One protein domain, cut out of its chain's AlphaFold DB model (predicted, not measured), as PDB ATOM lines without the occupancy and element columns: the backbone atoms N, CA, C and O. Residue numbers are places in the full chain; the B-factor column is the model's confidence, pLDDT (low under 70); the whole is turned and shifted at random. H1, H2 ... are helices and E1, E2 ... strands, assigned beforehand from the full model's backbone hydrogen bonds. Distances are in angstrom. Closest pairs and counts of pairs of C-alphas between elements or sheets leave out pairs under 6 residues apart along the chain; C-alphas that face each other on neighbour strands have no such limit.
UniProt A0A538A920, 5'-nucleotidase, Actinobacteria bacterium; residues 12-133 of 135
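What this domain is: This is residues 12 to 133 of the 135 residues of the protein "5'-nucleotidase" of Actinobacteria bacterium (UniProt A0A538A920). A small three-stranded sheet of E1, E5 and E2, with the short helix H2 over it and the longer helix H1 grazing it, makes a body from which two arms lead away. One arm is the hairpin of E3 and E4, reached through long links; the other is a tail, residues 109 to 133, which stands free and holds H3 and H4. The printed part has 122 residues with four named helices and five named strands, in the order H1 E1 E2 E3 E4 H2 E5 H3 H4, of mixed class. The larger sheet runs E1, E5, E2 and is mixed; the E3 and E4 sheet is antiparallel. The whole is extended, with a radius of gyration of the C-alphas of 22.8 A, and its flat outline spans 68 by 58 by 27 A.

How they stand to each other: In the larger sheet E5, residues 99 to 106, is the inner strand. Edge strand E1, residues 34 to 39, is antiparallel to it at 157 degrees, with N 37 and O 103 within hydrogen-bond range at 2.9 A. Edge strand E2, residues 47 to 50, is parallel to E5 at 18 degrees, with N 102 and O 49 within range at 2.9 A. H2, residues 91 to 96, is on this sheet at a height over the sheet of 7.6 A. It lies over E5 and runs along the strands, at 10 degrees to E5 on the local plane; their closest C-alphas, of Asp 91 and Ser 101, are 5.2 A apart. H1, residues 12 to 27, only grazes the sheet with its residues 14 to 25, and is near E1. The hairpin of E3, residues 62 to 67, and E4, residues 73 to 77, is antiparallel at 151 degrees, with N 74 and O 66 within range at 2.8 A. Both its strands are apart from E5. H3, residues 112 to 119, and H4, residues 123 to 132, are apart from each other and not on the larger sheet. In H1, H2, H3 and H4 every O i to N i+4 pair is within hydrogen-bond range.

Where its parts are: H1 begins at C-alpha 12 (171.214, 133.340, 105.909) and is 23.3 A long. E5 is 22.3 A, E1 16.3 A, E3 13.9 A and E4 12.8 A. H4, 14.6 A, ends at C-alpha 132 (190.911, 183.419, 64.174).

The domain as a whole: The C-alphas of Ala 12 and Thr 132, the two farthest apart, are 68.1 A apart. The printed part has no cut. The links E2 to E3 and E4 to H2 are long; within them residues 56 to 57 pair antiparallel with residues 83 to 84. The mean pLDDT of the printed part is 89.8, and residues 56 to 60, 78 to 85 and 133 are under 70.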
ATOM      1  N   ALA A  12     171.950 133.118 104.671       93.31
ATOM      2  CA  ALA A  12     171.214 133.340 105.909       93.31
ATOM      3  C   ALA A  12     171.830 134.467 106.754       93.31
ATOM      4  O   ALA A  12     171.106 135.307 107.295       93.31
ATOM      5  N   VAL A  13     173.164 134.515 106.848       93.69
ATOM      6  CA  VAL A  13     173.879 135.578 107.574       93.69
ATOM      7  C   VAL A  13     173.725 136.923 106.866       93.69
ATOM      8  O   VAL A  13     173.341 137.900 107.510       93.69
ATOM      9  N   SER A  14     173.961 136.979 105.552       94.62
ATOM     10  CA  SER A  14     173.869 138.224 104.781       94.62
ATOM     11  C   SER A  14     172.449 138.789 104.761       94.62
ATOM     12  O   SER A  14     172.278 139.993 104.928       94.62
ATOM     13  N   ALA A  15     171.425 137.940 104.650       95.56
ATOM     14  CA  ALA A  15     170.026 138.355 104.680       95.56
ATOM     15  C   ALA A  15     169.624 138.951 106.038       95.56
ATOM     16  O   ALA A  15     169.015 140.021 106.085       95.56
ATOM     17  N   ARG A  16     169.991 138.300 107.154       96.81
ATOM     18  CA  ARG A  16     169.707 138.830 108.501       96.81
ATOM     19  C   ARG A  16     170.435 140.145 108.759       96.81
ATOM     20  O   ARG A  16     169.829 141.078 109.280       96.81
ATOM     21  N   PHE A  17     171.708 140.220 108.375       96.88
ATOM     22  CA  PHE A  17     172.495 141.442 108.498       96.88
ATOM     23  C   PHE A  17     171.888 142.585 107.673       96.88
ATOM     24  O   PHE A  17     171.665 143.670 108.205       96.88
ATOM     25  N   ALA A  18     171.544 142.332 106.407       97.19
ATOM     26  CA  ALA A  18     170.926 143.327 105.537       97.19
ATOM     27  C   ALA A  18     169.590 143.839 106.100       97.19
ATOM     28  O   ALA A  18     169.347 145.042 106.083       97.19
ATOM     29  N   ALA A  19     168.750 142.960 106.658       98.12
ATOM     30  CA  ALA A  19     167.491 143.365 107.283       98.12
ATOM     31  C   ALA A  19     167.704 144.313 108.480       98.12
ATOM     32  O   ALA A  19     167.014 145.325 108.596       98.12
ATOM     33  N   GLN A  20     168.685 144.022 109.342       98.06
ATOM     34  CA  GLN A  20     169.041 144.901 110.461       98.06
ATOM     35  C   GLN A  20     169.607 146.240 109.979       98.06
ATOM     36  O   GLN A  20     169.226 147.290 110.496       98.06
ATOM     37  N   LEU A  21     170.474 146.211 108.963       98.06
ATOM     38  CA  LEU A  21     171.071 147.407 108.376       98.06
ATOM     39  C   LEU A  21     170.014 148.326 107.753       98.06
ATOM     40  O   LEU A  21     170.052 149.531 107.972       98.06
ATOM     41  N   VAL A  22     169.037 147.770 107.032       98.00
ATOM     42  CA  VAL A  22     167.909 148.543 106.485       98.00
ATOM     43  C   VAL A  22     167.074 149.166 107.604       98.00
ATOM     44  O   VAL A  22     166.701 150.332 107.503       98.00
ATOM     45  N   GLY A  23     166.817 148.426 108.687       98.19
ATOM     46  CA  GLY A  23     166.129 148.964 109.864       98.19
ATOM     47  C   GLY A  23     166.864 150.159 110.479       98.19
ATOM     48  O   GLY A  23     166.238 151.178 110.763       98.19
ATOM     49  N   LEU A  24     168.192 150.065 110.618       97.81
ATOM     50  CA  LEU A  24     169.031 151.164 111.099       97.81
ATOM     51  C   LEU A  24     168.967 152.375 110.161       97.81
ATOM     52  O   LEU A  24     168.688 153.476 110.620       97.81
ATOM     53  N   LEU A  25     169.155 152.169 108.854       97.31
ATOM     54  CA  LEU A  25     169.125 153.241 107.850       97.31
ATOM     55  C   LEU A  25     167.757 153.921 107.735       97.31
ATOM     56  O   LEU A  25     167.674 155.079 107.338       97.31
ATOM     57  N   SER A  26     166.676 153.215 108.070       97.06
ATOM     58  CA  SER A  26     165.342 153.810 108.131       97.06
ATOM     59  C   SER A  26     165.165 154.738 109.334       97.06
ATOM     60  O   SER A  26     164.319 155.628 109.274       97.06
ATOM     61  N   ALA A  27     165.897 154.507 110.427       98.00
ATOM     62  CA  ALA A  27     165.838 155.321 111.639       98.00
ATOM     63  C   ALA A  27     166.866 156.465 111.623       98.00
ATOM     64  O   ALA A  27     166.566 157.556 112.099       98.00
ATOM     65  N   ASP A  28     168.048 156.214 111.061       97.56
ATOM     66  CA  ASP A  28     169.166 157.151 110.949       97.56
ATOM     67  C   ASP A  28     169.742 157.096 109.519       97.56
ATOM     68  O   ASP A  28     170.639 156.294 109.225       97.56
ATOM     69  N   PRO A  29     169.157 157.858 108.573       96.00
ATOM     70  CA  PRO A  29     169.531 157.782 107.169       96.00
ATOM     71  C   PRO A  29     170.889 158.435 106.899       96.00
ATOM     72  O   PRO A  29     171.259 159.453 107.482       96.00
ATOM     73  N   LEU A  30     171.607 157.888 105.915       95.31
ATOM     74  CA  LEU A  30     172.810 158.515 105.365       95.31
ATOM     75  C   LEU A  30     172.483 159.861 104.686       95.31
ATOM     76  O   LEU A  30     171.327 160.110 104.327       95.31
ATOM     77  N   PRO A  31     173.497 160.720 104.447       94.69
ATOM     78  CA  PRO A  31     173.314 161.956 103.698       94.69
ATOM     79  C   PRO A  31     172.591 161.740 102.364       94.69
ATOM     80  O   PRO A  31     172.736 160.698 101.717       94.69
ATOM     81  N   ALA A  32     171.835 162.750 101.929       90.94
ATOM     82  CA  ALA A  32     171.094 162.698 100.674       90.94
ATOM     83  C   ALA A  32     171.994 162.315  99.485       90.94
ATOM     84  O   ALA A  32     173.180 162.635  99.463       90.94
ATOM     85  N   ALA A  33     171.406 161.632  98.498       90.50
ATOM     86  CA  ALA A  33     172.095 161.117  97.309       90.50
ATOM     87  C   ALA A  33     173.238 160.109  97.588       90.50
ATOM     88  O   ALA A  33     174.047 159.832  96.700       90.50
ATOM     89  N   THR A  34     173.258 159.501  98.781       93.81
ATOM     90  CA  THR A  34     174.148 158.380  99.113       93.81
ATOM     91  C   THR A  34     173.474 157.040  98.821       93.81
ATOM     92  O   THR A  34     172.376 156.762  99.302       93.81
ATOM     93  N   LEU A  35     174.162 156.175  98.079       94.25
ATOM     94  CA  LEU A  35     173.909 154.739  98.038       94.25
ATOM     95  C   LEU A  35     174.851 154.026  99.003       94.25
ATOM     96  O   LEU A  35     176.008 154.415  99.138       94.25
ATOM     97  N   LEU A  36     174.401 152.934  99.613       96.44
ATOM     98  CA  LEU A  36     175.279 152.054 100.378       96.44
ATOM     99  C   LEU A  36     175.486 150.744  99.614       96.44
ATOM    100  O   LEU A  36     174.558 149.950  99.477       96.44
ATOM    101  N   ASN A  37     176.702 150.520  99.121       96.94
ATOM    102  CA  ASN A  37     177.107 149.243  98.541       96.94
ATOM    103  C   ASN A  37     177.543 148.288  99.662       96.94
ATOM    104  O   ASN A  37     178.358 148.656 100.507       96.94
ATOM    105  N   VAL A  38     177.006 147.067  99.665       97.44
ATOM    106  CA  VAL A  38     177.256 146.056 100.700       97.44
ATOM    107  C   VAL A  38     177.721 144.765 100.044       97.44
ATOM    108  O   VAL A  38     176.986 144.186  99.245       97.44
ATOM    109  N   ASN A  39     178.902 144.265 100.416       95.94
ATOM    110  CA  ASN A  39     179.381 142.960  99.956       95.94
ATOM    111  C   ASN A  39     179.591 142.025 101.143       95.94
ATOM    112  O   ASN A  39     180.271 142.369 102.107       95.94
ATOM    113  N   CYS A  40     179.035 140.819 101.057       95.50
ATOM    114  CA  CYS A  40     179.230 139.776 102.059       95.50
ATOM    115  C   CYS A  40     180.186 138.701 101.519       95.50
ATOM    116  O   CYS A  40     179.982 138.229 100.395       95.50
ATOM    117  N   PRO A  41     181.209 138.291 102.288       92.94
ATOM    118  CA  PRO A  41     182.068 137.180 101.906       92.94
ATOM    119  C   PRO A  41     181.287 135.862 101.968       92.94
ATOM    120  O   PRO A  41     180.295 135.741 102.686       92.94
ATOM    121  N   ALA A  42     181.752 134.856 101.228       88.38
ATOM    122  CA  ALA A  42     181.216 133.507 101.357       88.38
ATOM    123  C   ALA A  42     181.620 132.882 102.706       88.38
ATOM    124  O   ALA A  42     182.746 133.076 103.172       88.38
ATOM    125  N   GLY A  43     180.727 132.076 103.284       87.38
ATOM    126  CA  GLY A  43     180.930 131.454 104.594       87.38
ATOM    127  C   GLY A  43     180.643 132.410 105.753       87.38
ATOM    128  O   GLY A  43     179.876 133.359 105.611       87.38
ATOM    129  N   GLU A  44     181.244 132.139 106.912       90.81
ATOM    130  CA  GLU A  44     181.067 132.957 108.114       90.81
ATOM    131  C   GLU A  44     181.950 134.220 108.063       90.81
ATOM    132  O   GLU A  44     183.180 134.103 107.970       90.81
ATOM    133  N   PRO A  45     181.361 135.432 108.115       95.06
ATOM    134  CA  PRO A  45     182.131 136.669 108.156       95.06
ATOM    135  C   PRO A  45     182.891 136.831 109.479       95.06
ATOM    136  O   PRO A  45     182.351 136.591 110.552       95.06
ATOM    137  N   GLN A  46     184.126 137.323 109.410       96.88
ATOM    138  CA  GLN A  46     185.008 137.576 110.559       96.88
ATOM    139  C   GLN A  46     184.906 139.012 111.098       96.88
ATOM    140  O   GLN A  46     185.623 139.395 112.020       96.88
ATOM    141  N   GLY A  47     184.034 139.832 110.513       97.00
ATOM    142  CA  GLY A  47     183.789 141.200 110.951       97.00
ATOM    143  C   GLY A  47     183.164 142.061 109.861       97.00
ATOM    144  O   GLY A  47     182.793 141.573 108.795       97.00
ATOM    145  N   ILE A  48     183.081 143.359 110.141       97.81
ATOM    146  CA  ILE A  48     182.563 144.394 109.237       97.81
ATOM    147  C   ILE A  48     183.650 145.453 109.048       97.81
ATOM    148  O   ILE A  48     184.407 145.726 109.985       97.81
ATOM    149  N   GLU A  49     183.742 146.031 107.855       98.00
ATOM    150  CA  GLU A  49     184.642 147.135 107.528       98.00
ATOM    151  C   GLU A  49     183.898 148.189 106.698       98.00
ATOM    152  O   GLU A  49     183.218 147.856 105.726       98.00
ATOM    153  N   VAL A  50     184.015 149.461 107.092       98.00
ATOM    154  CA  VAL A  50     183.581 150.585 106.254       98.00
ATOM    155  C   VAL A  50     184.700 150.871 105.268       98.00
ATOM    156  O   VAL A  50     185.849 151.057 105.668       98.00
ATOM    157  N   THR A  51     184.362 150.875 103.989       97.62
ATOM    158  CA  THR A  51     185.333 150.832 102.901       97.62
ATOM    159  C   THR A  51     185.094 151.937 101.886       97.62
ATOM    160  O   THR A  51     184.021 152.534 101.818       97.62
ATOM    161  N   ARG A  52     186.102 152.192 101.052       95.06
ATOM    162  CA  ARG A  52     185.935 152.910  99.784       95.06
ATOM    163  C   ARG A  52     185.810 151.929  98.622       95.06
ATOM    164  O   ARG A  52     186.170 150.756  98.745       95.06
ATOM    165  N   LEU A  53     185.333 152.424  97.484       91.62
ATOM    166  CA  LEU A  53     185.233 151.636  96.260       91.62
ATOM    167  C   LEU A  53     186.639 151.253  95.773       91.62
ATOM    168  O   LEU A  53     187.457 152.131  95.485       91.62
ATOM    169  N   GLY A  54     186.929 149.954  95.712       85.38
ATOM    170  CA  GLY A  54     188.165 149.439  95.133       85.38
ATOM    171  C   GLY A  54     188.162 149.530  93.608       85.38
ATOM    172  O   GLY A  54     187.112 149.499  92.962       85.38
ATOM    173  N   LYS A  55     189.350 149.611  93.008       78.81
ATOM    174  CA  LYS A  55     189.512 149.539  91.553       78.81
ATOM    175  C   LYS A  55     189.724 148.085  91.143       78.81
ATOM    176  O   LYS A  55     190.711 147.464  91.528       78.81
ATOM    177  N   ARG A  56     188.803 147.537  90.350       68.44
ATOM    178  CA  ARG A  56     189.043 146.273  89.642       68.44
ATOM    179  C   ARG A  56     189.755 146.571  88.334       68.44
ATOM    180  O   ARG A  56     189.236 147.331  87.520       68.44
ATOM    181  N   LEU A  57     190.922 145.966  88.145       64.81
ATOM    182  CA  LEU A  57     191.634 146.012  86.877       64.81
ATOM    183  C   LEU A  57     191.089 144.884  86.000       64.81
ATOM    184  O   LEU A  57     191.398 143.710  86.192       64.81
ATOM    185  N   TYR A  58     190.213 145.249  85.070       59.31
ATOM    186  CA  TYR A  58     189.727 144.337  84.045       59.31
ATOM    187  C   TYR A  58     190.687 144.398  82.855       59.31
ATOM    188  O   TYR A  58     190.636 145.326  82.053       59.31
ATOM    189  N   ASN A  59     191.583 143.417  82.750       62.03
ATOM    190  CA  ASN A  59     192.322 143.167  81.512       62.03
ATOM    191  C   ASN A  59     191.448 142.293  80.611       62.03
ATOM    192  O   ASN A  59     191.694 141.099  80.451       62.03
ATOM    193  N   ASP A  60     190.359 142.868  80.108       67.06
ATOM    194  CA  ASP A  60     189.405 142.123  79.297       67.06
ATOM    195  C   ASP A  60     190.029 141.766  77.942       67.06
ATOM    196  O   ASP A  60     190.497 142.628  77.199       67.06
ATOM    197  N   GLU A  61     190.023 140.475  77.609       73.94
ATOM    198  CA  GLU A  61     190.382 139.979  76.283       73.94
ATOM    199  C   GLU A  61     189.103 139.619  75.528       73.94
ATOM    200  O   GLU A  61     188.247 138.886  76.036       73.94
ATOM    201  N   LEU A  62     188.980 140.124  74.301       83.31
ATOM    202  CA  LEU A  62     187.920 139.734  73.381       83.31
ATOM    203  C   LEU A  62     188.374 138.501  72.594       83.31
ATOM    204  O   LEU A  62     189.099 138.613  71.607       83.31
ATOM    205  N   ARG A  63     187.919 137.318  73.004       85.38
ATOM    206  CA  ARG A  63     188.268 136.058  72.340       85.38
ATOM    207  C   ARG A  63     187.146 135.604  71.413       85.38
ATOM    208  O   ARG A  63     186.023 135.403  71.867       85.38
ATOM    209  N   LEU A  64     187.438 135.393  70.128       89.88
ATOM    210  CA  LEU A  64     186.519 134.702  69.212       89.88
ATOM    211  C   LEU A  64     186.425 133.231  69.637       89.88
ATOM    212  O   LEU A  64     187.444 132.545  69.712       89.88
ATOM    213  N   VAL A  65     185.221 132.759  69.955       91.50
ATOM    214  CA  VAL A  65     184.988 131.380  70.418       91.50
ATOM    215  C   VAL A  65     184.254 130.522  69.395       91.50
ATOM    216  O   VAL A  65     184.311 129.301  69.495       91.50
ATOM    217  N   ASP A  66     183.570 131.142  68.434       92.00
ATOM    218  CA  ASP A  66     182.767 130.455  67.421       92.00
ATOM    219  C   ASP A  66     182.529 131.396  66.224       92.00
ATOM    220  O   ASP A  66     182.303 132.595  66.417       92.00
ATOM    221  N   GLU A  67     182.594 130.870  65.003       93.81
ATOM    222  CA  GLU A  67     182.188 131.545  63.763       93.81
ATOM    223  C   GLU A  67     181.412 130.529  62.925       93.81
ATOM    224  O   GLU A  67     181.953 129.481  62.567       93.81
ATOM    225  N   ASP A  68     180.130 130.800  62.676       90.69
ATOM    226  CA  ASP A  68     179.281 129.878  61.924       90.69
ATOM    227  C   ASP A  68     179.485 130.005  60.405       90.69
ATOM    228  O   ASP A  68     180.139 130.920  59.901       90.69
ATOM    229  N   GLY A  69     178.922 129.051  59.655       86.69
ATOM    230  CA  GLY A  69     179.038 129.004  58.194       86.69
ATOM    231  C   GLY A  69     178.380 130.181  57.461       86.69
ATOM    232  O   GLY A  69     178.701 130.408  56.297       86.69
ATOM    233  N   ASP A  70     177.517 130.941  58.143       91.94
ATOM    234  CA  ASP A  70     176.857 132.145  57.626       91.94
ATOM    235  C   ASP A  70     177.616 133.434  58.022       91.94
ATOM    236  O   ASP A  70     177.157 134.547  57.749       91.94
ATOM    237  N   GLY A  71     178.787 133.301  58.660       88.81
ATOM    238  CA  GLY A  71     179.677 134.403  59.031       88.81
ATOM    239  C   GLY A  71     179.317 135.110  60.339       88.81
ATOM    240  O   GLY A  71     179.841 136.195  60.613       88.81
ATOM    241  N   ARG A  72     178.433 134.548  61.175       91.88
ATOM    242  CA  ARG A  72     178.160 135.106  62.508       91.88
ATOM    243  C   ARG A  72     179.262 134.708  63.470       91.88
ATOM    244  O   ARG A  72     179.571 133.534  63.638       91.88
ATOM    245  N   ARG A  73     179.793 135.702  64.177       94.19
ATOM    246  CA  ARG A  73     180.883 135.540  65.139       94.19
ATOM    247  C   ARG A  73     180.388 135.663  66.568       94.19
ATOM    248  O   ARG A  73     179.660 136.598  66.905       94.19
ATOM    249  N   ARG A  74     180.837 134.752  67.425       91.12
ATOM    250  CA  ARG A  74     180.601 134.775  68.867       91.12
ATOM    251  C   ARG A  74     181.906 135.067  69.578       91.12
ATOM    252  O   ARG A  74     182.874 134.319  69.457       91.12
ATOM    253  N   TYR A  75     181.902 136.123  70.374       89.56
ATOM    254  CA  TYR A  75     183.042 136.496  71.193       89.56
ATOM    255  C   TYR A  75     182.731 136.276  72.670       89.56
ATOM    256  O   TYR A  75     181.603 136.483  73.119       89.56
ATOM    257  N   GLN A  76     183.742 135.868  73.425       85.88
ATOM    258  CA  GLN A  76     183.722 135.830  74.877       85.88
ATOM    259  C   GLN A  76     184.643 136.932  75.397       85.88
ATOM    260  O   GLN A  76     185.798 137.019  74.989       85.88
ATOM    261  N   ILE A  77     184.114 137.771  76.284       78.44
ATOM    262  CA  ILE A  77     184.839 138.888  76.897       78.44
ATOM    263  C   ILE A  77     185.175 138.497  78.328       78.44
ATOM    264  O   ILE A  77     184.464 138.927  79.214       78.44
ATOM    265  N   TYR A  78     186.159 137.622  78.547       66.25
ATOM    266  CA  TYR A  78     186.676 137.254  79.878       66.25
ATOM    267  C   TYR A  78     188.003 136.499  79.681       66.25
ATOM    268  O   TYR A  78     187.984 135.305  79.384       66.25
ATOM    269  N   GLY A  79     189.144 137.187  79.788       55.12
ATOM    270  CA  GLY A  79     190.472 136.582  79.565       55.12
ATOM    271  C   GLY A  79     191.208 136.175  80.843       55.12
ATOM    272  O   GLY A  79     192.005 135.241  80.829       55.12
ATOM    273  N   PHE A  80     190.926 136.841  81.965       58.66
ATOM    274  CA  PHE A  80     191.740 136.732  83.174       58.66
ATOM    275  C   PHE A  80     190.886 136.655  84.441       58.66
ATOM    276  O   PHE A  80     189.781 137.200  84.505       58.66
ATOM    277  N   GLU A  81     191.408 135.982  85.472       57.16
ATOM    278  CA  GLU A  81     190.915 136.192  86.831       57.16
ATOM    279  C   GLU A  81     191.096 137.678  87.163       57.16
ATOM    280  O   GLU A  81     192.207 138.187  86.999       57.16
ATOM    281  N   PRO A  82     190.031 138.393  87.578       56.22
ATOM    282  CA  PRO A  82     190.155 139.796  87.927       56.22
ATOM    283  C   PRO A  82     191.216 139.925  89.017       56.22
ATOM    284  O   PRO A  82     191.011 139.450  90.138       56.22
ATOM    285  N   SER A  83     192.344 140.549  88.691       58.91
ATOM    286  CA  SER A  83     193.281 140.979  89.710       58.91
ATOM    287  C   SER A  83     192.671 142.195  90.399       58.91
ATOM    288  O   SER A  83     192.064 143.078  89.785       58.91
ATOM    289  N   PHE A  84     192.770 142.211  91.718       63.97
ATOM    290  CA  PHE A  84     192.531 143.410  92.495       63.97
ATOM    291  C   PHE A  84     193.862 143.802  93.117       63.97
ATOM    292  O   PHE A  84     194.646 142.940  93.516       63.97
ATOM    293  N   GLU A  85     194.132 145.098  93.181       64.62
ATOM    294  CA  GLU A  85     195.182 145.584  94.062       64.62
ATOM    295  C   GLU A  85     194.688 145.365  95.499       64.62
ATOM    296  O   GLU A  85     193.572 145.775  95.830       64.62
ATOM    297  N   ASP A  86     195.468 144.670  96.342       71.75
ATOM    298  CA  ASP A  86     195.186 144.550  97.784       71.75
ATOM    299  C   ASP A  86     195.446 145.905  98.442       71.75
ATOM    300  O   ASP A  86     196.459 146.148  99.096       71.75
ATOM    301  N   GLU A  87     194.535 146.828  98.169       85.06
ATOM    302  CA  GLU A  87     194.594 148.197  98.617       85.06
ATOM    303  C   GLU A  87     193.797 148.294  99.929       85.06
ATOM    304  O   GLU A  87     192.574 148.088  99.932       85.06
ATOM    305  N   PRO A  88     194.456 148.563 101.073       90.06
ATOM    306  CA  PRO A  88     193.786 148.604 102.366       90.06
ATOM    307  C   PRO A  88     192.614 149.593 102.393       90.06
ATOM    308  O   PRO A  88     192.688 150.696 101.845       90.06
ATOM    309  N   GLY A  89     191.525 149.195 103.058       93.00
ATOM    310  CA  GLY A  89     190.305 149.995 103.170       93.00
ATOM    311  C   GLY A  89     189.393 149.944 101.941       93.00
ATOM    312  O   GLY A  89     188.390 150.657 101.911       93.00
ATOM    313  N   THR A  90     189.706 149.131 100.926       95.12
ATOM    314  CA  THR A  90     188.789 148.874  99.804       95.12
ATOM    315  C   THR A  90     187.809 147.746 100.110       95.12
ATOM    316  O   THR A  90     188.093 146.831 100.887       95.12
ATOM    317  N   ASP A  91     186.648 147.784  99.461       94.56
ATOM    318  CA  ASP A  91     185.644 146.720  99.534       94.56
ATOM    319  C   ASP A  91     186.188 145.348  99.111       94.56
ATOM    320  O   ASP A  91     185.873 144.341  99.747       94.56
ATOM    321  N   LEU A  92     187.038 145.305  98.083       91.62
ATOM    322  CA  LEU A  92     187.701 144.084  97.619       91.62
ATOM    323  C   LEU A  92     188.626 143.499  98.691       91.62
ATOM    324  O   LEU A  92     188.528 142.306  98.985       91.62
ATOM    325  N   ALA A  93     189.467 144.332  99.315       92.50
ATOM    326  CA  ALA A  93     190.367 143.901 100.383       92.50
ATOM    327  C   ALA A  93     189.596 143.401 101.618       92.50
ATOM    328  O   ALA A  93     189.956 142.375 102.201       92.50
ATOM    329  N   ALA A  94     188.499 144.068 101.995       95.44
ATOM    330  CA  ALA A  94     187.650 143.637 103.105       95.44
ATOM    331  C   ALA A  94     187.020 142.257 102.849       95.44
ATOM    332  O   ALA A  94     187.119 141.363 103.696       95.44
ATOM    333  N   VAL A  95     186.443 142.040 101.663       93.69
ATOM    334  CA  VAL A  95     185.847 140.745 101.293       93.69
ATOM    335  C   VAL A  95     186.909 139.646 101.213       93.69
ATOM    336  O   VAL A  95     186.675 138.539 101.705       93.69
ATOM    337  N   ALA A  96     188.096 139.941 100.669       91.31
ATOM    338  CA  ALA A  96     189.222 139.005 100.632       91.31
ATOM    339  C   ALA A  96     189.661 138.562 102.042       91.31
ATOM    340  O   ALA A  96     190.025 137.405 102.250       91.31
ATOM    341  N   ARG A  97     189.535 139.452 103.034       93.94
ATOM    342  CA  ARG A  97     189.805 139.191 104.460       93.94
ATOM    343  C   ARG A  97     188.595 138.630 105.219       93.94
ATOM    344  O   ARG A  97     188.575 138.649 106.445       93.94
ATOM    345  N   ARG A  98     187.583 138.121 104.505       94.88
ATOM    346  CA  ARG A  98     186.332 137.571 105.060       94.88
ATOM    347  C   ARG A  98     185.555 138.556 105.936       94.88
ATOM    348  O   ARG A  98     184.889 138.141 106.880       94.88
ATOM    349  N   ARG A  99     185.576 139.848 105.618       97.31
ATOM    350  CA  ARG A  99     184.755 140.866 106.290       97.31
ATOM    351  C   ARG A  99     183.625 141.328 105.376       97.31
ATOM    352  O   ARG A  99     183.786 141.361 104.158       97.31
ATOM    353  N   ILE A 100     182.482 141.678 105.961       97.81
ATOM    354  CA  ILE A 100     181.414 142.386 105.246       97.81
ATOM    355  C   ILE A 100     181.917 143.799 104.950       97.81
ATOM    356  O   ILE A 100     182.359 144.486 105.870       97.81
ATOM    357  N   SER A 101     181.842 144.231 103.694       98.12
ATOM    358  CA  SER A 101     182.198 145.595 103.308       98.12
ATOM    359  C   SER A 101     180.962 146.481 103.205       98.12
ATOM    360  O   SER A 101     179.923 146.049 102.699       98.12
ATOM    361  N   LEU A 102     181.082 147.713 103.698       98.19
ATOM    362  CA  LEU A 102     180.077 148.768 103.604       98.19
ATOM    363  C   LEU A 102     180.715 149.992 102.945       98.19
ATOM    364  O   LEU A 102     181.505 150.692 103.576       98.19
ATOM    365  N   THR A 103     180.370 150.262 101.689       97.81
ATOM    366  CA  THR A 103     180.920 151.383 100.918       97.81
ATOM    367  C   THR A 103     179.828 152.413 100.642       97.81
ATOM    368  O   THR A 103     178.954 152.145  99.811       97.81
ATOM    369  N   PRO A 104     179.844 153.592 101.290       96.31
ATOM    370  CA  PRO A 104     178.996 154.697 100.869       96.31
ATOM    371  C   PRO A 104     179.487 155.223  99.513       96.31
ATOM    372  O   PRO A 104     180.668 155.515  99.329       96.31
ATOM    373  N   VAL A 105     178.575 155.328  98.554       94.62
ATOM    374  CA  VAL A 105     178.822 155.800  97.188       94.62
ATOM    375  C   VAL A 105     177.885 156.956  96.880       94.62
ATOM    376  O   VAL A 105     176.734 156.964  97.306       94.62
ATOM    377  N   HIS A 106     178.373 157.926  96.115       91.44
ATOM    378  CA  HIS A 106     177.605 159.096  95.708       91.44
ATOM    379  C   HIS A 106     177.478 159.131  94.178       91.44
ATOM    380  O   HIS A 106     178.389 158.699  93.474       91.44
ATOM    381  N   PHE A 107     176.352 159.631  93.659       82.81
ATOM    382  CA  PHE A 107     176.109 159.726  92.207       82.81
ATOM    383  C   PHE A 107     176.722 160.967  91.543       82.81
ATOM    384  O   PHE A 107     176.874 160.999  90.325       82.81
ATOM    385  N   ASP A 108     177.047 162.000  92.322       88.12
ATOM    386  CA  ASP A 108     177.780 163.169  91.823       88.12
ATOM    387  C   ASP A 108     179.226 162.770  91.520       88.12
ATOM    388  O   ASP A 108     180.060 162.672  92.418       88.12
ATOM    389  N   LEU A 109     179.483 162.514  90.240       89.56
ATOM    390  CA  LEU A 109     180.807 162.240  89.685       89.56
ATOM    391  C   LEU A 109     181.532 163.530  89.277       89.56
ATOM    392  O   LEU A 109     182.595 163.467  88.660       89.56
ATOM    393  N   THR A 110     180.959 164.700  89.576       91.56
ATOM    394  CA  THR A 110     181.587 165.980  89.266       91.56
ATOM    395  C   THR A 110     182.839 166.152  90.112       91.56
ATOM    396  O   THR A 110     182.763 166.284  91.336       91.56
ATOM    397  N   ASP A 111     183.994 166.222  89.456       92.56
ATOM    398  CA  ASP A 111     185.232 166.630  90.108       92.56
ATOM    399  C   ASP A 111     185.169 168.126  90.450       92.56
ATOM    400  O   ASP A 111     185.400 169.002  89.614       92.56
ATOM    401  N   ARG A 112     184.804 168.424  91.700       92.69
ATOM    402  CA  ARG A 112     184.637 169.801  92.182       92.69
ATOM    403  C   ARG A 112     185.959 170.563  92.253       92.69
ATOM    404  O   ARG A 112     185.945 171.782  92.087       92.69
ATOM    405  N   GLU A 113     187.074 169.871  92.472       93.88
ATOM    406  CA  GLU A 113     188.407 170.478  92.417       93.88
ATOM    407  C   GLU A 113     188.770 170.794  90.961       93.88
ATOM    408  O   GLU A 113     189.151 171.924  90.644       93.88
ATOM    409  N   GLY A 114     188.520 169.845  90.056       96.44
ATOM    410  CA  GLY A 114     188.669 170.021  88.611       96.44
ATOM    411  C   GLY A 114     187.847 171.186  88.052       96.44
ATOM    412  O   GLY A 114     188.348 171.950  87.226       96.44
ATOM    413  N   LEU A 115     186.622 171.403  88.549       96.81
ATOM    414  CA  LEU A 115     185.822 172.585  88.198       96.81
ATOM    415  C   LEU A 115     186.527 173.893  88.562       96.81
ATOM    416  O   LEU A 115     186.510 174.832  87.767       96.81
ATOM    417  N   GLY A 116     187.113 173.973  89.760       96.19
ATOM    418  CA  GLY A 116     187.911 175.127  90.171       96.19
ATOM    419  C   GLY A 116     189.084 175.330  89.220       96.19
ATOM    420  O   GLY A 116     189.251 176.411  88.663       96.19
ATOM    421  N   ARG A 117     189.812 174.247  88.929       96.62
ATOM    422  CA  ARG A 117     190.976 174.295  88.049       96.62
ATOM    423  C   ARG A 117     190.653 174.774  86.633       96.62
ATOM    424  O   ARG A 117     191.435 175.532  86.074       96.62
ATOM    425  N   LEU A 118     189.523 174.351  86.064       96.50
ATOM    426  CA  LEU A 118     189.077 174.790  84.737       96.50
ATOM    427  C   LEU A 118     188.623 176.254  84.720       96.50
ATOM    428  O   LEU A 118     188.816 176.934  83.717       96.50
ATOM    429  N   ARG A 119     188.037 176.752  85.816       96.31
ATOM    430  CA  ARG A 119     187.628 178.163  85.940       96.31
ATOM    431  C   ARG A 119     188.811 179.124  85.987       96.31
ATOM    432  O   ARG A 119     188.653 180.274  85.593       96.31
ATOM    433  N   ASP A 120     189.971 178.657  86.438       96.88
ATOM    434  CA  ASP A 120     191.199 179.457  86.468       96.88
ATOM    435  C   ASP A 120     191.842 179.627  85.080       96.88
ATOM    436  O   ASP A 120     192.779 180.409  84.921       96.88
ATOM    437  N   TRP A 121     191.400 178.875  84.067       96.94
ATOM    438  CA  TRP A 121     191.943 178.974  82.713       96.94
ATOM    439  C   TRP A 121     191.247 180.098  81.940       96.94
ATOM    440  O   TRP A 121     190.028 180.249  82.007       96.94
ATOM    441  N   ASP A 122     191.999 180.844  81.126       96.62
ATOM    442  CA  ASP A 122     191.422 181.813  80.183       96.62
ATOM    443  C   ASP A 122     190.881 181.092  78.936       96.62
ATOM    444  O   ASP A 122     191.420 181.175  77.828       96.62
ATOM    445  N   LEU A 123     189.812 180.321  79.141       96.69
ATOM    446  CA  LEU A 123     189.147 179.548  78.090       96.69
ATOM    447  C   LEU A 123     188.580 180.454  76.987       96.69
ATOM    448  O   LEU A 123     188.521 180.058  75.825       96.69
ATOM    449  N   GLU A 124     188.217 181.689  77.331       96.75
ATOM    450  CA  GLU A 124     187.734 182.692  76.382       96.75
ATOM    451  C   GLU A 124     188.851 183.164  75.440       96.75
ATOM    452  O   GLU A 124     188.627 183.327  74.238       96.75
ATOM    453  N   ALA A 125     190.079 183.355  75.936       96.50
ATOM    454  CA  ALA A 125     191.228 183.619  75.069       96.50
ATOM    455  C   ALA A 125     191.541 182.434  74.154       96.50
ATOM    456  O   ALA A 125     191.788 182.643  72.964       96.50
ATOM    457  N   MET A 126     191.476 181.206  74.678       95.81
ATOM    458  CA  MET A 126     191.652 180.002  73.864       95.81
ATOM    459  C   MET A 126     190.610 179.920  72.741       95.81
ATOM    460  O   MET A 126     190.968 179.656  71.592       95.81
ATOM    461  N   LEU A 127     189.338 180.208  73.037       96.69
ATOM    462  CA  LEU A 127     188.270 180.229  72.038       96.69
ATOM    463  C   LEU A 127     188.513 181.301  70.968       96.69
ATOM    464  O   LEU A 127     188.399 181.014  69.776       96.69
ATOM    465  N   ARG A 128     188.908 182.518  71.371       97.25
ATOM    466  CA  ARG A 128     189.243 183.598  70.426       97.25
ATOM    467  C   ARG A 128     190.367 183.194  69.470       97.25
ATOM    468  O   ARG A 128     190.236 183.439  68.275       97.25
ATOM    469  N   ALA A 129     191.432 182.566  69.971       94.88
ATOM    470  CA  ALA A 129     192.544 182.094  69.142       94.88
ATOM    471  C   ALA A 129     192.109 180.999  68.151       94.88
ATOM    472  O   ALA A 129     192.453 181.047  66.971       94.88
ATOM    473  N   ALA A 130     191.279 180.052  68.602       94.06
ATOM    474  CA  ALA A 130     190.738 179.005  67.737       94.06
ATOM    475  C   ALA A 130     189.858 179.570  66.605       94.06
ATOM    476  O   ALA A 130     189.898 179.073  65.481       94.06
ATOM    477  N   MET A 131     189.087 180.629  66.876       92.81
ATOM    478  CA  MET A 131     188.205 181.257  65.887       92.81
ATOM    479  C   MET A 131     188.949 182.069  64.819       92.81
ATOM    480  O   MET A 131     188.440 182.215  63.710       92.81
ATOM    481  N   THR A 132     190.131 182.610  65.126       90.38
ATOM    482  CA  THR A 132     190.911 183.419  64.174       90.38
ATOM    483  C   THR A 132     191.841 182.587  63.288       90.38
ATOM    484  O   THR A 132     192.446 183.142  62.373       90.38
ATOM    485  N   GLY A 133     191.949 181.271  63.518       69.69
ATOM    486  CA  GLY A 133     192.833 180.380  62.757       69.69
ATOM    487  C   GLY A 133     194.326 180.627  63.000       69.69
ATOM    488  O   GLY A 133     195.159 180.127  62.247       69.69
TER     489      GLY A 133